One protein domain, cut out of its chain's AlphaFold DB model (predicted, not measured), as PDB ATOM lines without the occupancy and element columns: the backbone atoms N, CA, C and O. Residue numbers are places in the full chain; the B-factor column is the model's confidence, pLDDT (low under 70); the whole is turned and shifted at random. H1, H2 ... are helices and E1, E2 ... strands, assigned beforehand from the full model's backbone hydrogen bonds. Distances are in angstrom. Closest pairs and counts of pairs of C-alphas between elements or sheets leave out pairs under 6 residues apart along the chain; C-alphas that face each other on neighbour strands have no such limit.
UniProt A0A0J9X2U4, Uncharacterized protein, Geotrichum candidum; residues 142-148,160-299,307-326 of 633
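What this domain is: This is residues 142 to 148, 160 to 299 and 307 to 326 of the 633 residues of an uncharacterized protein of Geotrichum candidum (UniProt A0A0J9X2U4). A twisted seven-stranded sheet forms a wall, with the 14-residue helix H1 and the shorter helices H2, H3 and H4 in a slanting row along one side of it and no named helix over the other side. Six strands, E1 and E3 to E7, run the same way; from E3 to E6 the chain steps from each strand to the next through H1, H2 and H3 in turn on that one side, while the short strand E2 folds back beside E1 at one edge. The printed part has 167 residues, with named elements in the order E1 E2 E3 H1 E4 H2 E5 H3 E6 H4 E7; the sheet is mixed, in the order E2 E1 E3 E4 E5 E6 E7. The class is mixed, helices and strands, though under half of the residues are in named elements. The whole is compact, with a radius of gyration of the C-alphas of 16.1 A and spans of 47 by 41 by 24 A.

How they stand to each other: Edge strand E2, residues 178 to 181, is antiparallel to E1, residues 164 to 171, at 166 degrees; they form a hairpin, with N 168 and O 181 2.8 A apart. E1 is parallel to E3, residues 197 to 203, with N 167 and O 199 at 2.8 A. E3 is parallel to E4, residues 233 to 240, with N 200 and O 235 at 2.8 A. E4 is parallel to E5, residues 261 to 268, with N 238 and O 265 at 2.7 A. E5 is parallel to E6, residues 288 to 293, with N 266 and O 290 at 2.8 A. E6 is parallel to edge strand E7, residues 318 to 323, with N 291 and O 320 at 2.8 A. H1, residues 209 to 222, only grazes the sheet, with residues 211 to 222. H2, residues 250 to 254, is only just on the sheet, with 5 pairs of C-alphas within 10 A, and only grazes it. H1 and H2 are close but not clearly touching, their closest C-alphas, of Thr 212 and Asp 254, 6.6 A apart. H3, residues 276 to 282, and H4, residues 307 to 310, touch, with the closest C-alphas, of Glu 277 and Thr 309, at 5.7 A; neither is on the sheet. E3, H1, E4, then E4, H2, E5, then E5, H3, E6 are strand-helix-strand units, parallel neighbour strands joined through a helix, with right-handed crossovers. Every O i to N i+4 pair is within hydrogen-bond range in H1, H2 and H3; H4 is too short for one, and its one O i to N i+3 pair is not within range.

Where its parts are: E1 begins with C-alpha 164 at (-6.961, 34.219, 3.567) and is 23.5 A long; E4 measures 22.9 A, H1 20.1 A. E7 ends with C-alpha 323 at (13.986, 57.188, 0.763).

The domain as a whole: Residues 149 to 159 and 300 to 306 are not printed, with C-alpha gaps of 24.6 A and 14.6 A. The link E2 to E3 is long. Mean pLDDT of the printed part is 71.7; 63 residues are under 70, among them 142 to 148 and 170 to 183.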
ATOM      1  N   THR A 142     -10.289  36.582   8.678       37.28
ATOM      2  CA  THR A 142     -10.617  36.421  10.097       37.28
ATOM      3  C   THR A 142      -9.419  36.895  10.910       37.28
ATOM      4  O   THR A 142      -8.325  36.361  10.748       37.28
ATOM      5  N   VAL A 143      -9.625  37.903  11.759       37.59
ATOM      6  CA  VAL A 143      -8.649  38.361  12.758       37.59
ATOM      7  C   VAL A 143      -9.241  38.047  14.125       37.59
ATOM      8  O   VAL A 143     -10.358  38.465  14.417       37.59
ATOM      9  N   ILE A 144      -8.530  37.272  14.939       37.56
ATOM     10  CA  ILE A 144      -8.989  36.838  16.265       37.56
ATOM     11  C   ILE A 144      -8.038  37.468  17.260       37.56
ATOM     12  O   ILE A 144      -6.855  37.180  17.201       37.56
ATOM     13  N   TYR A 145      -8.498  38.321  18.157       34.28
ATOM     14  CA  TYR A 145      -7.601  38.929  19.136       34.28
ATOM     15  C   TYR A 145      -7.533  38.095  20.424       34.28
ATOM     16  O   TYR A 145      -8.548  37.541  20.852       34.28
ATOM     17  N   LYS A 146      -6.354  38.016  21.061       34.16
ATOM     18  CA  LYS A 146      -6.211  37.466  22.419       34.16
ATOM     19  C   LYS A 146      -6.535  38.565  23.430       34.16
ATOM     20  O   LYS A 146      -5.678  39.381  23.735       34.16
ATOM     21  N   SER A 147      -7.753  38.604  23.964       32.19
ATOM     22  CA  SER A 147      -7.990  39.357  25.201       32.19
ATOM     23  C   SER A 147      -7.455  38.522  26.368       32.19
ATOM     24  O   SER A 147      -7.836  37.359  26.500       32.19
ATOM     25  N   GLU A 148      -6.573  39.077  27.204       35.00
ATOM     26  CA  GLU A 148      -5.975  38.361  28.349       35.00
ATOM     27  C   GLU A 148      -7.005  37.805  29.343       35.00
ATOM     28  O   GLU A 148      -6.728  36.840  30.050       35.00
ATOM     29  N   GLN A 160     -12.599  26.749   9.355       57.81
ATOM     30  CA  GLN A 160     -12.668  25.831   8.214       57.81
ATOM     31  C   GLN A 160     -12.862  26.531   6.863       57.81
ATOM     32  O   GLN A 160     -12.437  26.011   5.834       57.81
ATOM     33  N   HIS A 161     -13.476  27.716   6.862       53.22
ATOM     34  CA  HIS A 161     -13.769  28.495   5.657       53.22
ATOM     35  C   HIS A 161     -12.786  29.644   5.404       53.22
ATOM     36  O   HIS A 161     -12.986  30.423   4.470       53.22
ATOM     37  N   VAL A 162     -11.741  29.775   6.225       54.62
ATOM     38  CA  VAL A 162     -10.739  30.830   6.069       54.62
ATOM     39  C   VAL A 162      -9.891  30.525   4.838       54.62
ATOM     40  O   VAL A 162      -9.169  29.532   4.782       54.62
ATOM     41  N   VAL A 163     -10.010  31.394   3.836       54.12
ATOM     42  CA  VAL A 163      -9.241  31.312   2.587       54.12
ATOM     43  C   VAL A 163      -8.003  32.198   2.653       54.12
ATOM     44  O   VAL A 163      -6.962  31.818   2.126       54.12
ATOM     45  N   ASN A 164      -8.091  33.332   3.349       56.72
ATOM     46  CA  ASN A 164      -6.961  34.219   3.567       56.72
ATOM     47  C   ASN A 164      -6.830  34.548   5.061       56.72
ATOM     48  O   ASN A 164      -7.835  34.838   5.715       56.72
ATOM     49  N   LEU A 165      -5.610  34.533   5.591       59.41
ATOM     50  CA  LEU A 165      -5.325  34.763   7.010       59.41
ATOM     51  C   LEU A 165      -4.367  35.941   7.186       59.41
ATOM     52  O   LEU A 165      -3.375  36.045   6.473       59.41
ATOM     53  N   PHE A 166      -4.640  36.804   8.157       58.38
ATOM     54  CA  PHE A 166      -3.716  37.852   8.572       58.38
ATOM     55  C   PHE A 166      -3.072  37.446   9.896       58.38
ATOM     56  O   PHE A 166      -3.784  37.107  10.838       58.38
ATOM     57  N   ILE A 167      -1.741  37.457   9.942       68.31
ATOM     58  CA  ILE A 167      -0.949  37.188  11.139       68.31
ATOM     59  C   ILE A 167      -0.128  38.436  11.431       68.31
ATOM     60  O   ILE A 167       0.735  38.811  10.646       68.31
ATOM     61  N   GLN A 168      -0.371  39.069  12.567       66.62
ATOM     62  CA  GLN A 168       0.467  40.129  13.101       66.62
ATOM     63  C   GLN A 168       1.323  39.568  14.220       66.62
ATOM     64  O   GLN A 168       0.813  38.915  15.123       66.62
ATOM     65  N   TYR A 169       2.604  39.899  14.180       71.19
ATOM     66  CA  TYR A 169       3.543  39.687  15.261       71.19
ATOM     67  C   TYR A 169       4.214  41.026  15.574       71.19
ATOM     68  O   TYR A 169       4.979  41.552  14.761       71.19
ATOM     69  N   SER A 170       3.924  41.610  16.732       66.81
ATOM     70  CA  SER A 170       4.463  42.913  17.142       66.81
ATOM     71  C   SER A 170       4.954  42.884  18.577       66.81
ATOM     72  O   SER A 170       4.257  42.368  19.437       66.81
ATOM     73  N   VAL A 171       6.115  43.474  18.854       63.28
ATOM     74  CA  VAL A 171       6.564  43.702  20.237       63.28
ATOM     75  C   VAL A 171       6.042  45.056  20.698       63.28
ATOM     76  O   VAL A 171       6.398  46.085  20.115       63.28
ATOM     77  N   ASP A 172       5.196  45.054  21.726       51.81
ATOM     78  CA  ASP A 172       4.692  46.285  22.325       51.81
ATOM     79  C   ASP A 172       5.826  46.994  23.084       51.81
ATOM     80  O   ASP A 172       6.500  46.406  23.935       51.81
ATOM     81  N   LYS A 173       6.060  48.275  22.773       47.97
ATOM     82  CA  LYS A 173       7.103  49.080  23.429       47.97
ATOM     83  C   LYS A 173       6.793  49.364  24.900       47.97
ATOM     84  O   LYS A 173       7.731  49.611  25.654       47.97
ATOM     85  N   SER A 174       5.519  49.350  25.289       39.53
ATOM     86  CA  SER A 174       5.068  49.646  26.649       39.53
ATOM     87  C   SER A 174       5.169  48.430  27.575       39.53
ATOM     88  O   SER A 174       5.588  48.573  28.720       39.53
ATOM     89  N   ILE A 175       4.904  47.227  27.053       40.06
ATOM     90  CA  ILE A 175       4.822  45.986  27.846       40.06
ATOM     91  C   ILE A 175       6.069  45.101  27.664       40.06
ATOM     92  O   ILE A 175       6.332  44.217  28.468       40.06
ATOM     93  N   LYS A 176       6.889  45.349  26.626       51.31
ATOM     94  CA  LYS A 176       8.013  44.484  26.197       51.31
ATOM     95  C   LYS A 176       7.599  43.043  25.864       51.31
ATOM     96  O   LYS A 176       8.467  42.184  25.713       51.31
ATOM     97  N   GLU A 177       6.306  42.790  25.708       53.50
ATOM     98  CA  GLU A 177       5.762  41.491  25.338       53.50
ATOM     99  C   GLU A 177       5.379  41.460  23.859       53.50
ATOM    100  O   GLU A 177       5.069  42.482  23.233       53.50
ATOM    101  N   ALA A 178       5.464  40.268  23.277       57.88
ATOM    102  CA  ALA A 178       5.060  40.043  21.905       57.88
ATOM    103  C   ALA A 178       3.553  39.798  21.837       57.88
ATOM    104  O   ALA A 178       3.026  38.876  22.452       57.88
ATOM    105  N   VAL A 179       2.866  40.604  21.035       59.62
ATOM    106  CA  VAL A 179       1.460  40.413  20.698       59.62
ATOM    107  C   VAL A 179       1.377  39.713  19.350       59.62
ATOM    108  O   VAL A 179       1.845  40.240  18.333       59.62
ATOM    109  N   VAL A 180       0.758  38.530  19.353       62.53
ATOM    110  CA  VAL A 180       0.462  37.753  18.146       62.53
ATOM    111  C   VAL A 180      -1.041  37.716  17.911       62.53
ATOM    112  O   VAL A 180      -1.807  37.338  18.798       62.53
ATOM    113  N   SER A 181      -1.461  38.109  16.712       52.84
ATOM    114  CA  SER A 181      -2.860  38.085  16.292       52.84
ATOM    115  C   SER A 181      -2.991  37.347  14.954       52.84
ATOM    116  O   SER A 181      -2.431  37.826  13.971       52.84
ATOM    117  N   PRO A 182      -3.703  36.210  14.882       54.72
ATOM    118  CA  PRO A 182      -4.418  35.585  15.987       54.72
ATOM    119  C   PRO A 182      -3.503  34.946  17.045       54.72
ATOM    120  O   PRO A 182      -2.336  34.691  16.745       54.72
ATOM    121  N   PRO A 183      -4.012  34.671  18.268       65.25
ATOM    122  CA  PRO A 183      -3.245  33.979  19.296       65.25
ATOM    123  C   PRO A 183      -2.627  32.684  18.763       65.25
ATOM    124  O   PRO A 183      -3.269  31.950  18.008       65.25
ATOM    125  N   LEU A 184      -1.407  32.377  19.208       74.50
ATOM    126  CA  LEU A 184      -0.639  31.210  18.759       74.50
ATOM    127  C   LEU A 184      -1.408  29.886  18.912       74.50
ATOM    128  O   LEU A 184      -1.357  29.049  18.014       74.50
ATOM    129  N   ASP A 185      -2.208  29.739  19.972       74.38
ATOM    130  CA  ASP A 185      -3.033  28.546  20.228       74.38
ATOM    131  C   ASP A 185      -4.116  28.304  19.157       74.38
ATOM    132  O   ASP A 185      -4.644  27.198  19.028       74.38
ATOM    133  N   HIS A 186      -4.470  29.326  18.371       71.50
ATOM    134  CA  HIS A 186      -5.406  29.197  17.255       71.50
ATOM    135  C   HIS A 186      -4.718  28.902  15.923       71.50
ATOM    136  O   HIS A 186      -5.392  28.419  15.012       71.50
ATOM    137  N   LEU A 187      -3.403  29.118  15.808       77.12
ATOM    138  CA  LEU A 187      -2.596  28.832  14.617       77.12
ATOM    139  C   LEU A 187      -2.262  27.333  14.502       77.12
ATOM    140  O   LEU A 187      -1.123  26.927  14.289       77.12
ATOM    141  N   VAL A 188      -3.293  26.494  14.616       83.38
ATOM    142  CA  VAL A 188      -3.220  25.048  14.392       83.38
ATOM    143  C   VAL A 188      -3.552  24.775  12.920       83.38
ATOM    144  O   VAL A 188      -4.672  25.064  12.498       83.38
ATOM    145  N   PRO A 189      -2.636  24.211  12.111       81.75
ATOM    146  CA  PRO A 189      -2.828  24.118  10.661       81.75
ATOM    147  C   PRO A 189      -4.103  23.375  10.220       81.75
ATOM    148  O   PRO A 189      -4.724  23.714   9.211       81.75
ATOM    149  N   GLN A 190      -4.539  22.372  10.988       81.75
ATOM    150  CA  GLN A 190      -5.752  21.591  10.720       81.75
ATOM    151  C   GLN A 190      -7.030  22.438  10.777       81.75
ATOM    152  O   GLN A 190      -8.020  22.090  10.132       81.75
ATOM    153  N   ASN A 191      -7.000  23.561  11.495       72.81
ATOM    154  CA  ASN A 191      -8.122  24.486  11.580       72.81
ATOM    155  C   ASN A 191      -8.344  25.252  10.266       72.81
ATOM    156  O   ASN A 191      -9.455  25.716  10.029       72.81
ATOM    157  N   PHE A 192      -7.340  25.335   9.380       74.56
ATOM    158  CA  PHE A 192      -7.372  26.148   8.157       74.56
ATOM    159  C   PHE A 192      -7.277  25.305   6.865       74.56
ATOM    160  O   PHE A 192      -6.374  25.490   6.045       74.56
ATOM    161  N   PRO A 193      -8.206  24.364   6.614       72.62
ATOM    162  CA  PRO A 193      -8.145  23.456   5.472       72.62
ATOM    163  C   PRO A 193      -8.301  24.145   4.106       72.62
ATOM    164  O   PRO A 193      -7.866  23.566   3.110       72.62
ATOM    165  N   MET A 194      -8.907  25.340   4.045       70.00
ATOM    166  CA  MET A 194      -9.156  26.104   2.809       70.00
ATOM    167  C   MET A 194      -8.166  27.255   2.570       70.00
ATOM    168  O   MET A 194      -8.354  28.012   1.613       70.00
ATOM    169  N   LEU A 195      -7.131  27.388   3.407       70.75
ATOM    170  CA  LEU A 195      -6.179  28.497   3.339       70.75
ATOM    171  C   LEU A 195      -5.436  28.517   2.000       70.75
ATOM    172  O   LEU A 195      -4.954  27.490   1.524       70.75
ATOM    173  N   ARG A 196      -5.342  29.704   1.400       68.44
ATOM    174  CA  ARG A 196      -4.660  29.975   0.129       68.44
ATOM    175  C   ARG A 196      -3.629  31.085   0.244       68.44
ATOM    176  O   ARG A 196      -2.627  31.028  -0.462       68.44
ATOM    177  N   GLU A 197      -3.856  32.062   1.118       67.94
ATOM    178  CA  GLU A 197      -2.965  33.212   1.275       67.94
ATOM    179  C   GLU A 197      -2.811  33.636   2.744       67.94
ATOM    180  O   GLU A 197      -3.782  33.648   3.500       67.94
ATOM    181  N   VAL A 198      -1.592  34.000   3.144       72.00
ATOM    182  CA  VAL A 198      -1.271  34.570   4.457       72.00
ATOM    183  C   VAL A 198      -0.643  35.949   4.286       72.00
ATOM    184  O   VAL A 198       0.243  36.142   3.458       72.00
ATOM    185  N   PHE A 199      -1.077  36.893   5.111       65.69
ATOM    186  CA  PHE A 199      -0.520  38.231   5.237       65.69
ATOM    187  C   PHE A 199       0.186  38.324   6.584       65.69
ATOM    188  O   PHE A 199      -0.471  38.404   7.618       65.69
ATOM    189  N   LEU A 200       1.512  38.269   6.572       74.88
ATOM    190  CA  LEU A 200       2.345  38.285   7.765       74.88
ATOM    191  C   LEU A 200       2.894  39.693   8.006       74.88
ATOM    192  O   LEU A 200       3.727  40.187   7.247       74.88
ATOM    193  N   PHE A 201       2.450  40.336   9.077       66.69
ATOM    194  CA  PHE A 201       2.960  41.624   9.525       66.69
ATOM    195  C   PHE A 201       3.934  41.431  10.688       66.69
ATOM    196  O   PHE A 201       3.548  40.953  11.752       66.69
ATOM    197  N   LEU A 202       5.190  41.824  10.495       73.62
ATOM    198  CA  LEU A 202       6.268  41.690  11.465       73.62
ATOM    199  C   LEU A 202       6.725  43.062  11.942       73.62
ATOM    200  O   LEU A 202       7.237  43.878  11.181       73.62
ATOM    201  N   CYS A 203       6.575  43.292  13.236       73.25
ATOM    202  CA  CYS A 203       7.014  44.485  13.939       73.25
ATOM    203  C   CYS A 203       7.808  44.061  15.182       73.25
ATOM    204  O   CYS A 203       7.479  44.397  16.320       73.25
ATOM    205  N   ALA A 204       8.828  43.239  14.948       69.56
ATOM    206  CA  ALA A 204       9.688  42.653  15.961       69.56
ATOM    207  C   ALA A 204      11.071  42.391  15.366       69.56
ATOM    208  O   ALA A 204      11.198  42.123  14.172       69.56
ATOM    209  N   HIS A 205      12.094  42.455  16.214       72.94
ATOM    210  CA  HIS A 205      13.474  42.184  15.806       72.94
ATOM    211  C   HIS A 205      13.983  40.832  16.283       72.94
ATOM    212  O   HIS A 205      14.871  40.285  15.647       72.94
ATOM    213  N   ASN A 206      13.397  40.315  17.366       72.50
ATOM    214  CA  ASN A 206      13.650  39.008  17.962       72.50
ATOM    215  C   ASN A 206      12.301  38.397  18.372       72.50
ATOM    216  O   ASN A 206      11.362  39.131  18.693       72.50
ATOM    217  N   VAL A 207      12.221  37.067  18.385       78.75
ATOM    218  CA  VAL A 207      11.006  36.292  18.679       78.75
ATOM    219  C   VAL A 207      11.367  35.179  19.673       78.75
ATOM    220  O   VAL A 207      12.407  34.542  19.481       78.75
ATOM    221  N   PRO A 208      10.584  34.941  20.745       83.19
ATOM    222  CA  PRO A 208      10.824  33.839  21.672       83.19
ATOM    223  C   PRO A 208      10.792  32.478  20.970       83.19
ATOM    224  O   PRO A 208      10.003  32.254  20.055       83.19
ATOM    225  N   GLU A 209      11.606  31.529  21.439       86.25
ATOM    226  CA  GLU A 209      11.759  30.217  20.792       86.25
ATOM    227  C   GLU A 209      10.432  29.446  20.658       86.25
ATOM    228  O   GLU A 209      10.177  28.810  19.632       86.25
ATOM    229  N   ASN A 210       9.561  29.523  21.668       85.19
ATOM    230  CA  ASN A 210       8.255  28.853  21.653       85.19
ATOM    231  C   ASN A 210       7.330  29.405  20.559       85.19
ATOM    232  O   ASN A 210       6.660  28.636  19.861       85.19
ATOM    233  N   ASP A 211       7.329  30.723  20.378       86.88
ATOM    234  CA  ASP A 211       6.518  31.409  19.376       86.88
ATOM    235  C   ASP A 211       7.038  31.077  17.976       86.88
ATOM    236  O   ASP A 211       6.265  30.677  17.102       86.88
ATOM    237  N   THR A 212       8.365  31.123  17.802       87.75
ATOM    238  CA  THR A 212       9.051  30.684  16.582       87.75
ATOM    239  C   THR A 212       8.670  29.256  16.220       87.75
ATOM    240  O   THR A 212       8.267  29.001  15.089       87.75
ATOM    241  N   ARG A 213       8.726  28.319  17.173       88.94
ATOM    242  CA  ARG A 213       8.386  26.909  16.936       88.94
ATOM    243  C   ARG A 213       6.927  26.729  16.514       88.94
ATOM    244  O   ARG A 213       6.638  25.908  15.642       88.94
ATOM    245  N   THR A 214       6.014  27.484  17.118       88.50
ATOM    246  CA  THR A 214       4.582  27.413  16.801       88.50
ATOM    247  C   THR A 214       4.305  27.931  15.392       88.50
ATOM    248  O   THR A 214       3.673  27.235  14.594       88.50
ATOM    249  N   LEU A 215       4.850  29.102  15.047       90.50
ATOM    250  CA  LEU A 215       4.738  29.678  13.706       90.50
ATOM    251  C   LEU A 215       5.414  28.796  12.650       90.50
ATOM    252  O   LEU A 215       4.814  28.537  11.608       90.50
ATOM    253  N   ALA A 216       6.601  28.259  12.942       90.94
ATOM    254  CA  ALA A 216       7.302  27.328  12.063       90.94
ATOM    255  C   ALA A 216       6.451  26.095  11.745       90.94
ATOM    256  O   ALA A 216       6.280  25.740  10.583       90.94
ATOM    257  N   ASN A 217       5.841  25.466  12.754       90.50
ATOM    258  CA  ASN A 217       4.958  24.318  12.536       90.50
ATOM    259  C   ASN A 217       3.725  24.677  11.692       90.50
ATOM    260  O   ASN A 217       3.321  23.889  10.831       90.50
ATOM    261  N   PHE A 218       3.144  25.860  11.917       90.69
ATOM    262  CA  PHE A 218       2.023  26.366  11.130       90.69
ATOM    263  C   PHE A 218       2.394  26.528   9.649       90.69
ATOM    264  O   PHE A 218       1.740  25.954   8.773       90.69
ATOM    265  N   PHE A 219       3.471  27.256   9.354       91.38
ATOM    266  CA  PHE A 219       3.901  27.510   7.979       91.38
ATOM    267  C   PHE A 219       4.453  26.262   7.288       91.38
ATOM    268  O   PHE A 219       4.119  26.034   6.124       91.38
ATOM    269  N   ARG A 220       5.182  25.388   7.998       88.38
ATOM    270  CA  ARG A 220       5.668  24.110   7.453       88.38
ATOM    271  C   ARG A 220       4.529  23.297   6.851       88.38
ATOM    272  O   ARG A 220       4.647  22.826   5.723       88.38
ATOM    273  N   TYR A 221       3.396  23.188   7.545       87.06
ATOM    274  CA  TYR A 221       2.225  22.473   7.031       87.06
ATOM    275  C   TYR A 221       1.654  23.102   5.746       87.06
ATOM    276  O   TYR A 221       1.235  22.392   4.831       87.06
ATOM    277  N   HIS A 222       1.662  24.432   5.654       86.81
ATOM    278  CA  HIS A 222       1.117  25.192   4.526       86.81
ATOM    279  C   HIS A 222       2.118  25.459   3.385       86.81
ATOM    280  O   HIS A 222       1.726  25.957   2.327       86.81
ATOM    281  N   SER A 223       3.384  25.066   3.549       82.06
ATOM    282  CA  SER A 223       4.448  25.202   2.540       82.06
ATOM    283  C   SER A 223       4.256  24.333   1.289       82.06
ATOM    284  O   SER A 223       4.935  24.534   0.284       82.06
ATOM    285  N   GLY A 224       3.325  23.373   1.322       72.31
ATOM    286  CA  GLY A 224       3.124  22.387   0.253       72.31
ATOM    287  C   GLY A 224       4.069  21.182   0.331       72.31
ATOM    288  O   GLY A 224       4.019  20.316  -0.537       72.31
ATOM    289  N   SER A 225       4.899  21.088   1.378       68.31
ATOM    290  CA  SER A 225       5.723  19.901   1.666       68.31
ATOM    291  C   SER A 225       4.901  18.683   2.119       68.31
ATOM    292  O   SER A 225       5.368  17.548   2.037       68.31
ATOM    293  N   VAL A 226       3.657  18.897   2.560       66.19
ATOM    294  CA  VAL A 226       2.711  17.834   2.923       66.19
ATOM    295  C   VAL A 226       1.969  17.345   1.675       66.19
ATOM    296  O   VAL A 226       1.322  18.125   0.973       66.19
ATOM    297  N   VAL A 227       2.030  16.035   1.414       58.19
ATOM    298  CA  VAL A 227       1.417  15.387   0.240       58.19
ATOM    299  C   VAL A 227      -0.071  15.750   0.118       58.19
ATOM    300  O   VAL A 227      -0.848  15.575   1.055       58.19
ATOM    301  N   GLY A 228      -0.476  16.248  -1.056       58.28
ATOM    302  CA  GLY A 228      -1.868  16.610  -1.362       58.28
ATOM    303  C   GLY A 228      -2.290  18.027  -0.950       58.28
ATOM    304  O   GLY A 228      -3.465  18.369  -1.101       58.28
ATOM    305  N   LYS A 229      -1.372  18.869  -0.453       67.50
ATOM    306  CA  LYS A 229      -1.647  20.275  -0.119       67.50
ATOM    307  C   LYS A 229      -1.009  21.235  -1.122       67.50
ATOM    308  O   LYS A 229       0.153  21.104  -1.481       67.50
ATOM    309  N   VAL A 230      -1.787  22.228  -1.558       71.50
ATOM    310  CA  VAL A 230      -1.287  23.336  -2.383       71.50
ATOM    311  C   VAL A 230      -0.536  24.311  -1.484       71.50
ATOM    312  O   VAL A 230      -1.028  24.656  -0.409       71.50
ATOM    313  N   ARG A 231       0.640  24.760  -1.934       81.75
ATOM    314  CA  ARG A 231       1.423  25.791  -1.249       81.75
ATOM    315  C   ARG A 231       0.595  27.065  -1.081       81.75
ATOM    316  O   ARG A 231       0.089  27.615  -2.060       81.75
ATOM    317  N   VAL A 232       0.499  27.541   0.154       84.25
ATOM    318  CA  VAL A 232      -0.120  28.828   0.488       84.25
ATOM    319  C   VAL A 232       0.821  29.963   0.092       84.25
ATOM    320  O   VAL A 232       2.033  29.876   0.278       84.25
ATOM    321  N   LYS A 233       0.265  31.038  -0.462       83.25
ATOM    322  CA  LYS A 233       1.015  32.256  -0.782       83.25
ATOM    323  C   LYS A 233       1.244  33.077   0.477       83.25
ATOM    324  O   LYS A 233       0.329  33.196   1.286       83.25
ATOM    325  N   CYS A 234       2.420  33.676   0.631       81.62
ATOM    326  CA  CYS A 234       2.693  34.574   1.750       81.62
ATOM    327  C   CYS A 234       3.070  35.980   1.268       81.62
ATOM    328  O   CYS A 234       3.959  36.151   0.427       81.62
ATOM    329  N   GLN A 235       2.399  36.989   1.824       77.12
ATOM    330  CA  GLN A 235       2.766  38.395   1.709       77.12
ATOM    331  C   GLN A 235       3.300  38.872   3.052       77.12
ATOM    332  O   GLN A 235       2.604  38.789   4.061       77.12
ATOM    333  N   VAL A 236       4.517  39.401   3.069       78.75
ATOM    334  CA  VAL A 236       5.190  39.836   4.291       78.75
ATOM    335  C   VAL A 236       5.308  41.355   4.311       78.75
ATOM    336  O   VAL A 236       5.722  41.969   3.329       78.75
ATOM    337  N   SER A 237       4.985  41.957   5.451       73.19
ATOM    338  CA  SER A 237       5.224  43.366   5.751       73.19
ATOM    339  C   SER A 237       6.066  43.479   7.014       73.19
ATOM    340  O   SER A 237       5.606  43.124   8.092       73.19
ATOM    341  N   MET A 238       7.283  43.996   6.900       74.44
ATOM    342  CA  MET A 238       8.204  44.239   8.004       74.44
ATOM    343  C   MET A 238       8.251  45.725   8.341       74.44
ATOM    344  O   MET A 238       8.518  46.551   7.472       74.44
ATOM    345  N   LYS A 239       8.047  46.066   9.613       74.25
ATOM    346  CA  LYS A 239       8.201  47.421  10.147       74.25
ATOM    347  C   LYS A 239       9.326  47.440  11.173       74.25
ATOM    348  O   LYS A 239       9.207  46.861  12.253       74.25
ATOM    349  N   LEU A 240      10.413  48.133  10.851       71.25
ATOM    350  CA  LEU A 240      11.564  48.267  11.738       71.25
ATOM    351  C   LEU A 240      11.317  49.405  12.733       71.25
ATOM    352  O   LEU A 240      11.236  50.575  12.363       71.25
ATOM    353  N   ILE A 241      11.167  49.051  14.011       66.69
ATOM    354  CA  ILE A 241      10.791  49.984  15.092       66.69
ATOM    355  C   ILE A 241      11.953  50.468  15.963       66.69
ATOM    356  O   ILE A 241      11.758  51.332  16.825       66.69
ATOM    357  N   ALA A 242      13.140  49.904  15.742       68.50
ATOM    358  CA  ALA A 242      14.410  50.305  16.338       68.50
ATOM    359  C   ALA A 242      15.541  49.992  15.350       68.50
ATOM    360  O   ALA A 242      15.396  49.059  14.558       68.50
ATOM    361  N   ARG A 243      16.645  50.748  15.416       71.38
ATOM    362  CA  ARG A 243      17.847  50.440  14.636       71.38
ATOM    363  C   ARG A 243      18.439  49.140  15.164       71.38
ATOM    364  O   ARG A 243      18.729  49.053  16.357       71.38
ATOM    365  N   VAL A 244      18.609  48.151  14.298       69.75
ATOM    366  CA  VAL A 244      19.174  46.848  14.671       69.75
ATOM    367  C   VAL A 244      20.451  46.551  13.908       69.75
ATOM    368  O   VAL A 244      20.623  46.976  12.771       69.75
ATOM    369  N   SER A 245      21.361  45.828  14.560       66.38
ATOM    370  CA  SER A 245      22.637  45.410  13.972       66.38
ATOM    371  C   SER A 245      22.483  44.253  12.985       66.38
ATOM    372  O   SER A 245      23.287  44.131  12.068       66.38
ATOM    373  N   ARG A 246      21.455  43.412  13.159       71.38
ATOM    374  CA  ARG A 246      21.126  42.304  12.259       71.38
ATOM    375  C   ARG A 246      19.750  42.529  11.650       71.38
ATOM    376  O   ARG A 246      18.770  42.675  12.378       71.38
ATOM    377  N   PHE A 247      19.679  42.527  10.322       74.94
ATOM    378  CA  PHE A 247      18.426  42.695   9.595       74.94
ATOM    379  C   PHE A 247      17.477  41.508   9.878       74.94
ATOM    380  O   PHE A 247      17.892  40.363   9.695       74.94
ATOM    381  N   PRO A 248      16.217  41.727  10.315       78.94
ATOM    382  CA  PRO A 248      15.335  40.672  10.840       78.94
ATOM    383  C   PRO A 248      14.758  39.709   9.789       78.94
ATOM    384  O   PRO A 248      13.835  38.952  10.077       78.94
ATOM    385  N   ILE A 249      15.309  39.681   8.573       84.44
ATOM    386  CA  ILE A 249      14.887  38.757   7.512       84.44
ATOM    387  C   ILE A 249      15.053  37.286   7.898       84.44
ATOM    388  O   ILE A 249      14.277  36.446   7.449       84.44
ATOM    389  N   TYR A 250      16.014  36.988   8.778       84.62
ATOM    390  CA  TYR A 250      16.259  35.638   9.283       84.62
ATOM    391  C   TYR A 250      15.025  35.041   9.982       84.62
ATOM    392  O   TYR A 250      14.825  33.833   9.906       84.62
ATOM    393  N   LEU A 251      14.142  35.877  10.548       87.69
ATOM    394  CA  LEU A 251      12.887  35.422  11.154       87.69
ATOM    395  C   LEU A 251      11.980  34.703  10.146       87.69
ATOM    396  O   LEU A 251      11.244  33.801  10.523       87.69
ATOM    397  N   LEU A 252      12.036  35.051   8.854       90.12
ATOM    398  CA  LEU A 252      11.252  34.349   7.829       90.12
ATOM    399  C   LEU A 252      11.757  32.926   7.587       90.12
ATOM    400  O   LEU A 252      10.966  32.038   7.262       90.12
ATOM    401  N   SER A 253      13.061  32.717   7.735       87.12
ATOM    402  CA  SER A 253      13.668  31.390   7.676       87.12
ATOM    403  C   SER A 253      13.347  30.603   8.943       87.12
ATOM    404  O   SER A 253      12.927  29.455   8.839       87.12
ATOM    405  N   ASP A 254      13.434  31.238  10.115       88.69
ATOM    406  CA  ASP A 254      13.101  30.619  11.404       88.69
ATOM    407  C   ASP A 254      11.623  30.205  11.486       88.69
ATOM    408  O   ASP A 254      11.291  29.165  12.052       88.69
ATOM    409  N   PHE A 255      10.724  30.982  10.876       89.69
ATOM    410  CA  PHE A 255       9.303  30.650  10.746       89.69
ATOM    411  C   PHE A 255       9.001  29.664   9.614       89.69
ATOM    412  O   PHE A 255       7.835  29.376   9.371       89.69
ATOM    413  N   GLU A 256      10.007  29.191   8.877       89.06
ATOM    414  CA  GLU A 256       9.847  28.328   7.700       89.06
ATOM    415  C   GLU A 256       8.893  28.874   6.626       89.06
ATOM    416  O   GLU A 256       8.315  28.131   5.830       89.06
ATOM    417  N   VAL A 257       8.741  30.197   6.566       89.56
ATOM    418  CA  VAL A 257       7.847  30.869   5.617       89.56
ATOM    419  C   VAL A 257       8.599  31.406   4.401       89.56
ATOM    420  O   VAL A 257       7.976  31.680   3.380       89.56
ATOM    421  N   ALA A 258       9.932  31.506   4.463       88.19
ATOM    422  CA  ALA A 258      10.784  32.097   3.427       88.19
ATOM    423  C   ALA A 258      10.484  31.587   1.999       88.19
ATOM    424  O   ALA A 258      10.329  32.379   1.070       88.19
ATOM    425  N   SER A 259      10.294  30.273   1.828       86.62
ATOM    426  CA  SER A 259       9.985  29.661   0.523       86.62
ATOM    427  C   SER A 259       8.577  29.977  -0.010       86.62
ATOM    428  O   SER A 259       8.306  29.761  -1.190       86.62
ATOM    429  N   MET A 260       7.675  30.487   0.829       89.88
ATOM    430  CA  MET A 260       6.289  30.831   0.487       89.88
ATOM    431  C   MET A 260       6.108  32.319   0.160       89.88
ATOM    432  O   MET A 260       5.040  32.714  -0.315       89.88
ATOM    433  N   VAL A 261       7.112  33.153   0.450       89.50
ATOM    434  CA  VAL A 261       7.025  34.609   0.301       89.50
ATOM    435  C   VAL A 261       7.058  34.995  -1.176       89.50
ATOM    436  O   VAL A 261       8.078  34.840  -1.842       89.50
ATOM    437  N   GLU A 262       5.946  35.540  -1.677       87.31
ATOM    438  CA  GLU A 262       5.851  36.112  -3.032       87.31
ATOM    439  C   GLU A 262       5.998  37.644  -3.011       87.31
ATOM    440  O   GLU A 262       6.358  38.253  -4.019       87.31
ATOM    441  N   SER A 263       5.745  38.284  -1.865       85.25
ATOM    442  CA  SER A 263       5.819  39.737  -1.699       85.25
ATOM    443  C   SER A 263       6.458  40.103  -0.365       85.25
ATOM    444  O   SER A 263       5.995  39.639   0.675       85.25
ATOM    445  N   LEU A 264       7.442  41.001  -0.391       84.19
ATOM    446  CA  LEU A 264       8.079  41.576   0.791       84.19
ATOM    447  C   LEU A 264       7.981  43.104   0.758       84.19
ATOM    448  O   LEU A 264       8.458  43.756  -0.168       84.19
ATOM    449  N   TYR A 265       7.380  43.671   1.798       81.19
ATOM    450  CA  TYR A 265       7.336  45.103   2.059       81.19
ATOM    451  C   TYR A 265       8.148  45.406   3.316       81.19
ATOM    452  O   TYR A 265       7.885  44.830   4.364       81.19
ATOM    453  N   ILE A 266       9.129  46.296   3.225       75.81
ATOM    454  CA  ILE A 266       9.973  46.731   4.336       75.81
ATOM    455  C   ILE A 266       9.746  48.222   4.542       75.81
ATOM    456  O   ILE A 266       9.950  49.026   3.633       75.81
ATOM    457  N   GLN A 267       9.368  48.592   5.758       73.50
ATOM    458  CA  GLN A 267       9.312  49.968   6.216       73.50
ATOM    459  C   GLN A 267      10.367  50.183   7.295       73.50
ATOM    460  O   GLN A 267      10.312  49.565   8.360       73.50
ATOM    461  N   ASP A 268      11.294  51.102   7.042       70.38
ATOM    462  CA  ASP A 268      12.332  51.466   7.998       70.38
ATOM    463  C   ASP A 268      12.351  52.972   8.268       70.38
ATOM    464  O   ASP A 268      12.706  53.787   7.419       70.38
ATOM    465  N   SER A 269      12.010  53.357   9.493       69.19
ATOM    466  CA  SER A 269      12.147  54.740   9.961       69.19
ATOM    467  C   SER A 269      13.402  54.968  10.807       69.19
ATOM    468  O   SER A 269      13.572  56.053  11.354       69.19
ATOM    469  N   THR A 270      14.246  53.950  10.975       67.19
ATOM    470  CA  THR A 270      15.272  53.888  12.029       67.19
ATOM    471  C   THR A 270      16.703  53.931  11.517       67.19
ATOM    472  O   THR A 270      17.611  54.186  12.305       67.19
ATOM    473  N   GLY A 271      16.906  53.721  10.216       66.50
ATOM    474  CA  GLY A 271      18.234  53.682   9.616       66.50
ATOM    475  C   GLY A 271      18.929  52.336   9.830       66.50
ATOM    476  O   GLY A 271      20.122  52.278  10.121       66.50
ATOM    477  N   THR A 272      18.167  51.246   9.758       71.62
ATOM    478  CA  THR A 272      18.718  49.890   9.797       71.62
ATOM    479  C   THR A 272      19.305  49.552   8.422       71.62
ATOM    480  O   THR A 272      18.617  49.744   7.415       71.62
ATOM    481  N   PRO A 273      20.548  49.047   8.338       71.50
ATOM    482  CA  PRO A 273      21.096  48.543   7.082       71.50
ATOM    483  C   PRO A 273      20.249  47.384   6.543       71.50
ATOM    484  O   PRO A 273      19.963  46.423   7.260       71.50
ATOM    485  N   ILE A 274      19.823  47.486   5.283       75.75
ATOM    486  CA  ILE A 274      19.043  46.436   4.621       75.75
ATOM    487  C   ILE A 274      20.002  45.403   4.029       75.75
ATOM    488  O   ILE A 274      20.847  45.739   3.201       75.75
ATOM    489  N   ASP A 275      19.845  44.146   4.434       77.56
ATOM    490  CA  ASP A 275      20.655  43.029   3.946       77.56
ATOM    491  C   ASP A 275      20.022  42.409   2.689       77.56
ATOM    492  O   ASP A 275      19.193  41.496   2.749       77.56
ATOM    493  N   TYR A 276      20.391  42.950   1.526       76.81
ATOM    494  CA  TYR A 276      19.912  42.483   0.222       76.81
ATOM    495  C   TYR A 276      20.391  41.068  -0.120       76.81
ATOM    496  O   TYR A 276      19.710  40.360  -0.866       76.81
ATOM    497  N   GLU A 277      21.530  40.637   0.428       76.25
ATOM    498  CA  GLU A 277      22.063  39.292   0.210       76.25
ATOM    499  C   GLU A 277      21.209  38.254   0.899       76.25
ATOM    500  O   GLU A 277      20.712  37.344   0.229       76.25
ATOM    501  N   ALA A 278      20.916  38.468   2.176       79.88
ATOM    502  CA  ALA A 278      20.011  37.608   2.908       79.88
ATOM    503  C   ALA A 278      18.605  37.575   2.282       79.88
ATOM    504  O   ALA A 278      18.002  36.502   2.226       79.88
ATOM    505  N   ILE A 279      18.094  38.697   1.749       84.25
ATOM    506  CA  ILE A 279      16.828  38.713   0.987       84.25
ATOM    507  C   ILE A 279      16.933  37.806  -0.246       84.25
ATOM    508  O   ILE A 279      16.088  36.928  -0.424       84.25
ATOM    509  N   SER A 280      17.967  37.992  -1.073       79.88
ATOM    510  CA  SER A 280      18.139  37.237  -2.322       79.88
ATOM    511  C   SER A 280      18.324  35.737  -2.105       79.88
ATOM    512  O   SER A 280      17.769  34.933  -2.850       79.88
ATOM    513  N   GLN A 281      19.060  35.354  -1.061       79.12
ATOM    514  CA  GLN A 281      19.340  33.959  -0.738       79.12
ATOM    515  C   GLN A 281      18.140  33.270  -0.085       79.12
ATOM    516  O   GLN A 281      17.888  32.096  -0.350       79.12
ATOM    517  N   SER A 282      17.391  33.982   0.765       82.62
ATOM    518  CA  SER A 282      16.302  33.378   1.542       82.62
ATOM    519  C   SER A 282      14.992  33.301   0.758       82.62
ATOM    520  O   SER A 282      14.214  32.366   0.948       82.62
ATOM    521  N   LEU A 283      14.712  34.274  -0.115       88.44
ATOM    522  CA  LEU A 283      13.386  34.462  -0.710       88.44
ATOM    523  C   LEU A 283      13.360  34.112  -2.201       88.44
ATOM    524  O   LEU A 283      13.138  34.957  -3.064       88.44
ATOM    525  N   ILE A 284      13.529  32.826  -2.502       84.50
ATOM    526  CA  ILE A 284      13.643  32.307  -3.879       84.50
ATOM    527  C   ILE A 284      12.395  32.514  -4.761       84.50
ATOM    528  O   ILE A 284      12.492  32.457  -5.982       84.50
ATOM    529  N   ASN A 285      11.215  32.718  -4.162       86.81
ATOM    530  CA  ASN A 285       9.941  32.912  -4.872       86.81
ATOM    531  C   ASN A 285       9.474  34.378  -4.863       86.81
ATOM    532  O   ASN A 285       8.322  34.660  -5.200       86.81
ATOM    533  N   LEU A 286      10.346  35.304  -4.456       88.88
ATOM    534  CA  LEU A 286      10.003  36.711  -4.327       88.88
ATOM    535  C   LEU A 286       9.716  37.333  -5.697       88.88
ATOM    536  O   LEU A 286      10.589  37.393  -6.559       88.88
ATOM    537  N   LYS A 287       8.497  37.851  -5.863       89.00
ATOM    538  CA  LYS A 287       8.054  38.568  -7.066       89.00
ATOM    539  C   LYS A 287       7.969  40.071  -6.857       89.00
ATOM    540  O   LYS A 287       8.167  40.828  -7.801       89.00
ATOM    541  N   LYS A 288       7.659  40.507  -5.634       87.38
ATOM    542  CA  LYS A 288       7.463  41.923  -5.298       87.38
ATOM    543  C   LYS A 288       8.335  42.321  -4.120       87.38
ATOM    544  O   LYS A 288       8.223  41.727  -3.050       87.38
ATOM    545  N   LEU A 289       9.152  43.355  -4.297       84.81
ATOM    546  CA  LEU A 289       9.987  43.926  -3.246       84.81
ATOM    547  C   LEU A 289       9.701  45.419  -3.118       84.81
ATOM    548  O   LEU A 289       9.792  46.173  -4.083       84.81
ATOM    549  N   SER A 290       9.350  45.857  -1.916       80.44
ATOM    550  CA  SER A 290       9.135  47.265  -1.596       80.44
ATOM    551  C   SER A 290       9.957  47.649  -0.380       80.44
ATOM    552  O   SER A 290       9.840  47.010   0.659       80.44
ATOM    553  N   ILE A 291      10.765  48.697  -0.498       77.75
ATOM    554  CA  ILE A 291      11.613  49.205   0.577       77.75
ATOM    555  C   ILE A 291      11.350  50.699   0.726       77.75
ATOM    556  O   ILE A 291      11.662  51.491  -0.165       77.75
ATOM    557  N   ILE A 292      10.742  51.073   1.849       74.06
ATOM    558  CA  ILE A 292      10.325  52.437   2.167       74.06
ATOM    559  C   ILE A 292      11.094  52.905   3.398       74.06
ATOM    560  O   ILE A 292      10.806  52.498   4.526       74.06
ATOM    561  N   CYS A 293      12.061  53.790   3.185       70.50
ATOM    562  CA  CYS A 293      12.936  54.291   4.233       70.50
ATOM    563  C   CYS A 293      12.651  55.764   4.531       70.50
ATOM    564  O   CYS A 293      12.777  56.627   3.671       70.50
ATOM    565  N   THR A 294      12.253  56.080   5.759       65.12
ATOM    566  CA  THR A 294      11.908  57.462   6.144       65.12
ATOM    567  C   THR A 294      12.854  58.064   7.182       65.12
ATOM    568  O   THR A 294      12.684  59.224   7.552       65.12
ATOM    569  N   GLY A 295      13.812  57.283   7.690       58.22
ATOM    570  CA  GLY A 295      14.828  57.736   8.644       58.22
ATOM    571  C   GLY A 295      16.065  58.328   7.963       58.22
ATOM    572  O   GLY A 295      16.358  58.009   6.810       58.22
ATOM    573  N   ASN A 296      16.809  59.180   8.678       53.97
ATOM    574  CA  ASN A 296      18.133  59.656   8.263       53.97
ATOM    575  C   ASN A 296      19.105  58.472   8.268       53.97
ATOM    576  O   ASN A 296      19.676  58.144   9.306       53.97
ATOM    577  N   ASN A 297      19.261  57.813   7.125       50.16
ATOM    578  CA  ASN A 297      20.211  56.725   6.971       50.16
ATOM    579  C   ASN A 297      21.369  57.212   6.092       50.16
ATOM    580  O   ASN A 297      21.210  57.355   4.881       50.16
ATOM    581  N   SER A 298      22.520  57.497   6.706       45.03
ATOM    582  CA  SER A 298      23.783  57.750   5.994       45.03
ATOM    583  C   SER A 298      24.248  56.531   5.190       45.03
ATOM    584  O   SER A 298      24.987  56.680   4.219       45.03
ATOM    585  N   ASP A 299      23.751  55.346   5.552       44.47
ATOM    586  CA  ASP A 299      24.298  54.052   5.139       44.47
ATOM    587  C   ASP A 299      23.512  53.440   3.958       44.47
ATOM    588  O   ASP A 299      23.733  52.304   3.554       44.47
ATOM    589  N   HIS A 307      25.725  45.661  -5.397       52.94
ATOM    590  CA  HIS A 307      25.150  45.648  -6.750       52.94
ATOM    591  C   HIS A 307      24.928  44.255  -7.378       52.94
ATOM    592  O   HIS A 307      24.009  44.076  -8.176       52.94
ATOM    593  N   SER A 308      25.763  43.260  -7.053       54.03
ATOM    594  CA  SER A 308      25.711  41.927  -7.681       54.03
ATOM    595  C   SER A 308      24.566  41.047  -7.174       54.03
ATOM    596  O   SER A 308      24.293  39.991  -7.740       54.03
ATOM    597  N   THR A 309      23.908  41.477  -6.102       55.38
ATOM    598  CA  THR A 309      23.044  40.630  -5.284       55.38
ATOM    599  C   THR A 309      21.567  40.807  -5.628       55.38
ATOM    600  O   THR A 309      20.850  39.821  -5.772       55.38
ATOM    601  N   ILE A 310      21.114  42.045  -5.861       56.19
ATOM    602  CA  ILE A 310      19.733  42.317  -6.302       56.19
ATOM    603  C   ILE A 310      19.515  41.815  -7.737       56.19
ATOM    604  O   ILE A 310      18.452  41.278  -8.030       56.19
ATOM    605  N   GLN A 311      20.537  41.882  -8.604       56.66
ATOM    606  CA  GLN A 311      20.481  41.294  -9.950       56.66
ATOM    607  C   GLN A 311      20.143  39.794  -9.945       56.66
ATOM    608  O   GLN A 311      19.576  39.318 -10.920       56.66
ATOM    609  N   ARG A 312      20.466  39.056  -8.869       62.09
ATOM    610  CA  ARG A 312      20.196  37.609  -8.743       62.09
ATOM    611  C   ARG A 312      18.743  37.288  -8.397       62.09
ATOM    612  O   ARG A 312      18.371  36.118  -8.372       62.09
ATOM    613  N   LEU A 313      17.910  38.294  -8.120       72.94
ATOM    614  CA  LEU A 313      16.471  38.118  -7.940       72.94
ATOM    615  C   LEU A 313      15.785  37.966  -9.308       72.94
ATOM    616  O   LEU A 313      14.958  38.790  -9.696       72.94
ATOM    617  N   ASP A 314      16.124  36.906 -10.046       67.19
ATOM    618  CA  ASP A 314      15.639  36.667 -11.414       67.19
ATOM    619  C   ASP A 314      14.102  36.573 -11.498       67.19
ATOM    620  O   ASP A 314      13.515  36.847 -12.544       67.19
ATOM    621  N   GLY A 315      13.432  36.215 -10.398       77.62
ATOM    622  CA  GLY A 315      11.971  36.141 -10.299       77.62
ATOM    623  C   GLY A 315      11.262  37.463  -9.981       77.62
ATOM    624  O   GLY A 315      10.033  37.467  -9.897       77.62
ATOM    625  N   LEU A 316      11.993  38.567  -9.778       87.12
ATOM    626  CA  LEU A 316      11.402  39.834  -9.353       87.12
ATOM    627  C   LEU A 316      10.689  40.543 -10.514       87.12
ATOM    628  O   LEU A 316      11.306  40.926 -11.506       87.12
ATOM    629  N   GLU A 317       9.387  40.757 -10.347       90.44
ATOM    630  CA  GLU A 317       8.490  41.408 -11.309       90.44
ATOM    631  C   GLU A 317       8.218  42.874 -10.916       90.44
ATOM    632  O   GLU A 317       8.050  43.740 -11.780       90.44
ATOM    633  N   GLU A 318       8.197  43.179  -9.611       88.88
ATOM    634  CA  GLU A 318       7.918  44.519  -9.090       88.88
ATOM    635  C   GLU A 318       8.964  44.973  -8.065       88.88
ATOM    636  O   GLU A 318       9.213  44.293  -7.064       88.88
ATOM    637  N   LEU A 319       9.519  46.168  -8.274       84.75
ATOM    638  CA  LEU A 319      10.478  46.792  -7.365       84.75
ATOM    639  C   LEU A 319      10.040  48.212  -7.000       84.75
ATOM    640  O   LEU A 319       9.794  49.038  -7.875       84.75
ATOM    641  N   THR A 320      10.000  48.511  -5.704       81.12
ATOM    642  CA  THR A 320       9.779  49.857  -5.169       81.12
ATOM    643  C   THR A 320      10.880  50.199  -4.181       81.12
ATOM    644  O   THR A 320      11.053  49.503  -3.183       81.12
ATOM    645  N   ILE A 321      11.587  51.297  -4.425       78.38
ATOM    646  CA  ILE A 321      12.594  51.832  -3.511       78.38
ATOM    647  C   ILE A 321      12.286  53.308  -3.279       78.38
ATOM    648  O   ILE A 321      12.230  54.098  -4.223       78.38
ATOM    649  N   TYR A 322      12.092  53.682  -2.018       74.50
ATOM    650  CA  TYR A 322      11.869  55.064  -1.611       74.50
ATOM    651  C   TYR A 322      12.698  55.415  -0.377       74.50
ATOM    652  O   TYR A 322      12.765  54.645   0.579       74.50
ATOM    653  N   SER A 323      13.277  56.617  -0.383       70.06
ATOM    654  CA  SER A 323      13.986  57.188   0.763       70.06
ATOM    655  C   SER A 323      13.713  58.687   0.924       70.06
ATOM    656  O   SER A 323      13.809  59.433  -0.050       70.06
ATOM    657  N   SER A 324      13.386  59.158   2.130       62.00
ATOM    658  CA  SER A 324      13.045  60.572   2.383       62.00
ATOM    659  C   SER A 324      14.247  61.526   2.423       62.00
ATOM    660  O   SER A 324      14.071  62.730   2.229       62.00
ATOM    661  N   HIS A 325      15.452  61.015   2.691       57.41
ATOM    662  CA  HIS A 325      16.655  61.812   2.981       57.41
ATOM    663  C   HIS A 325      17.770  61.639   1.951       57.41
ATOM    664  O   HIS A 325      18.920  61.966   2.227       57.41
ATOM    665  N   TYR A 326      17.450  61.108   0.775       57.28
ATOM    666  CA  TYR A 326      18.454  60.638  -0.167       57.28
ATOM    667  C   TYR A 326      18.855  61.710  -1.195       57.28
ATOM    668  O   TYR A 326      18.060  62.019  -2.085       57.28
TER     669      TYR A 326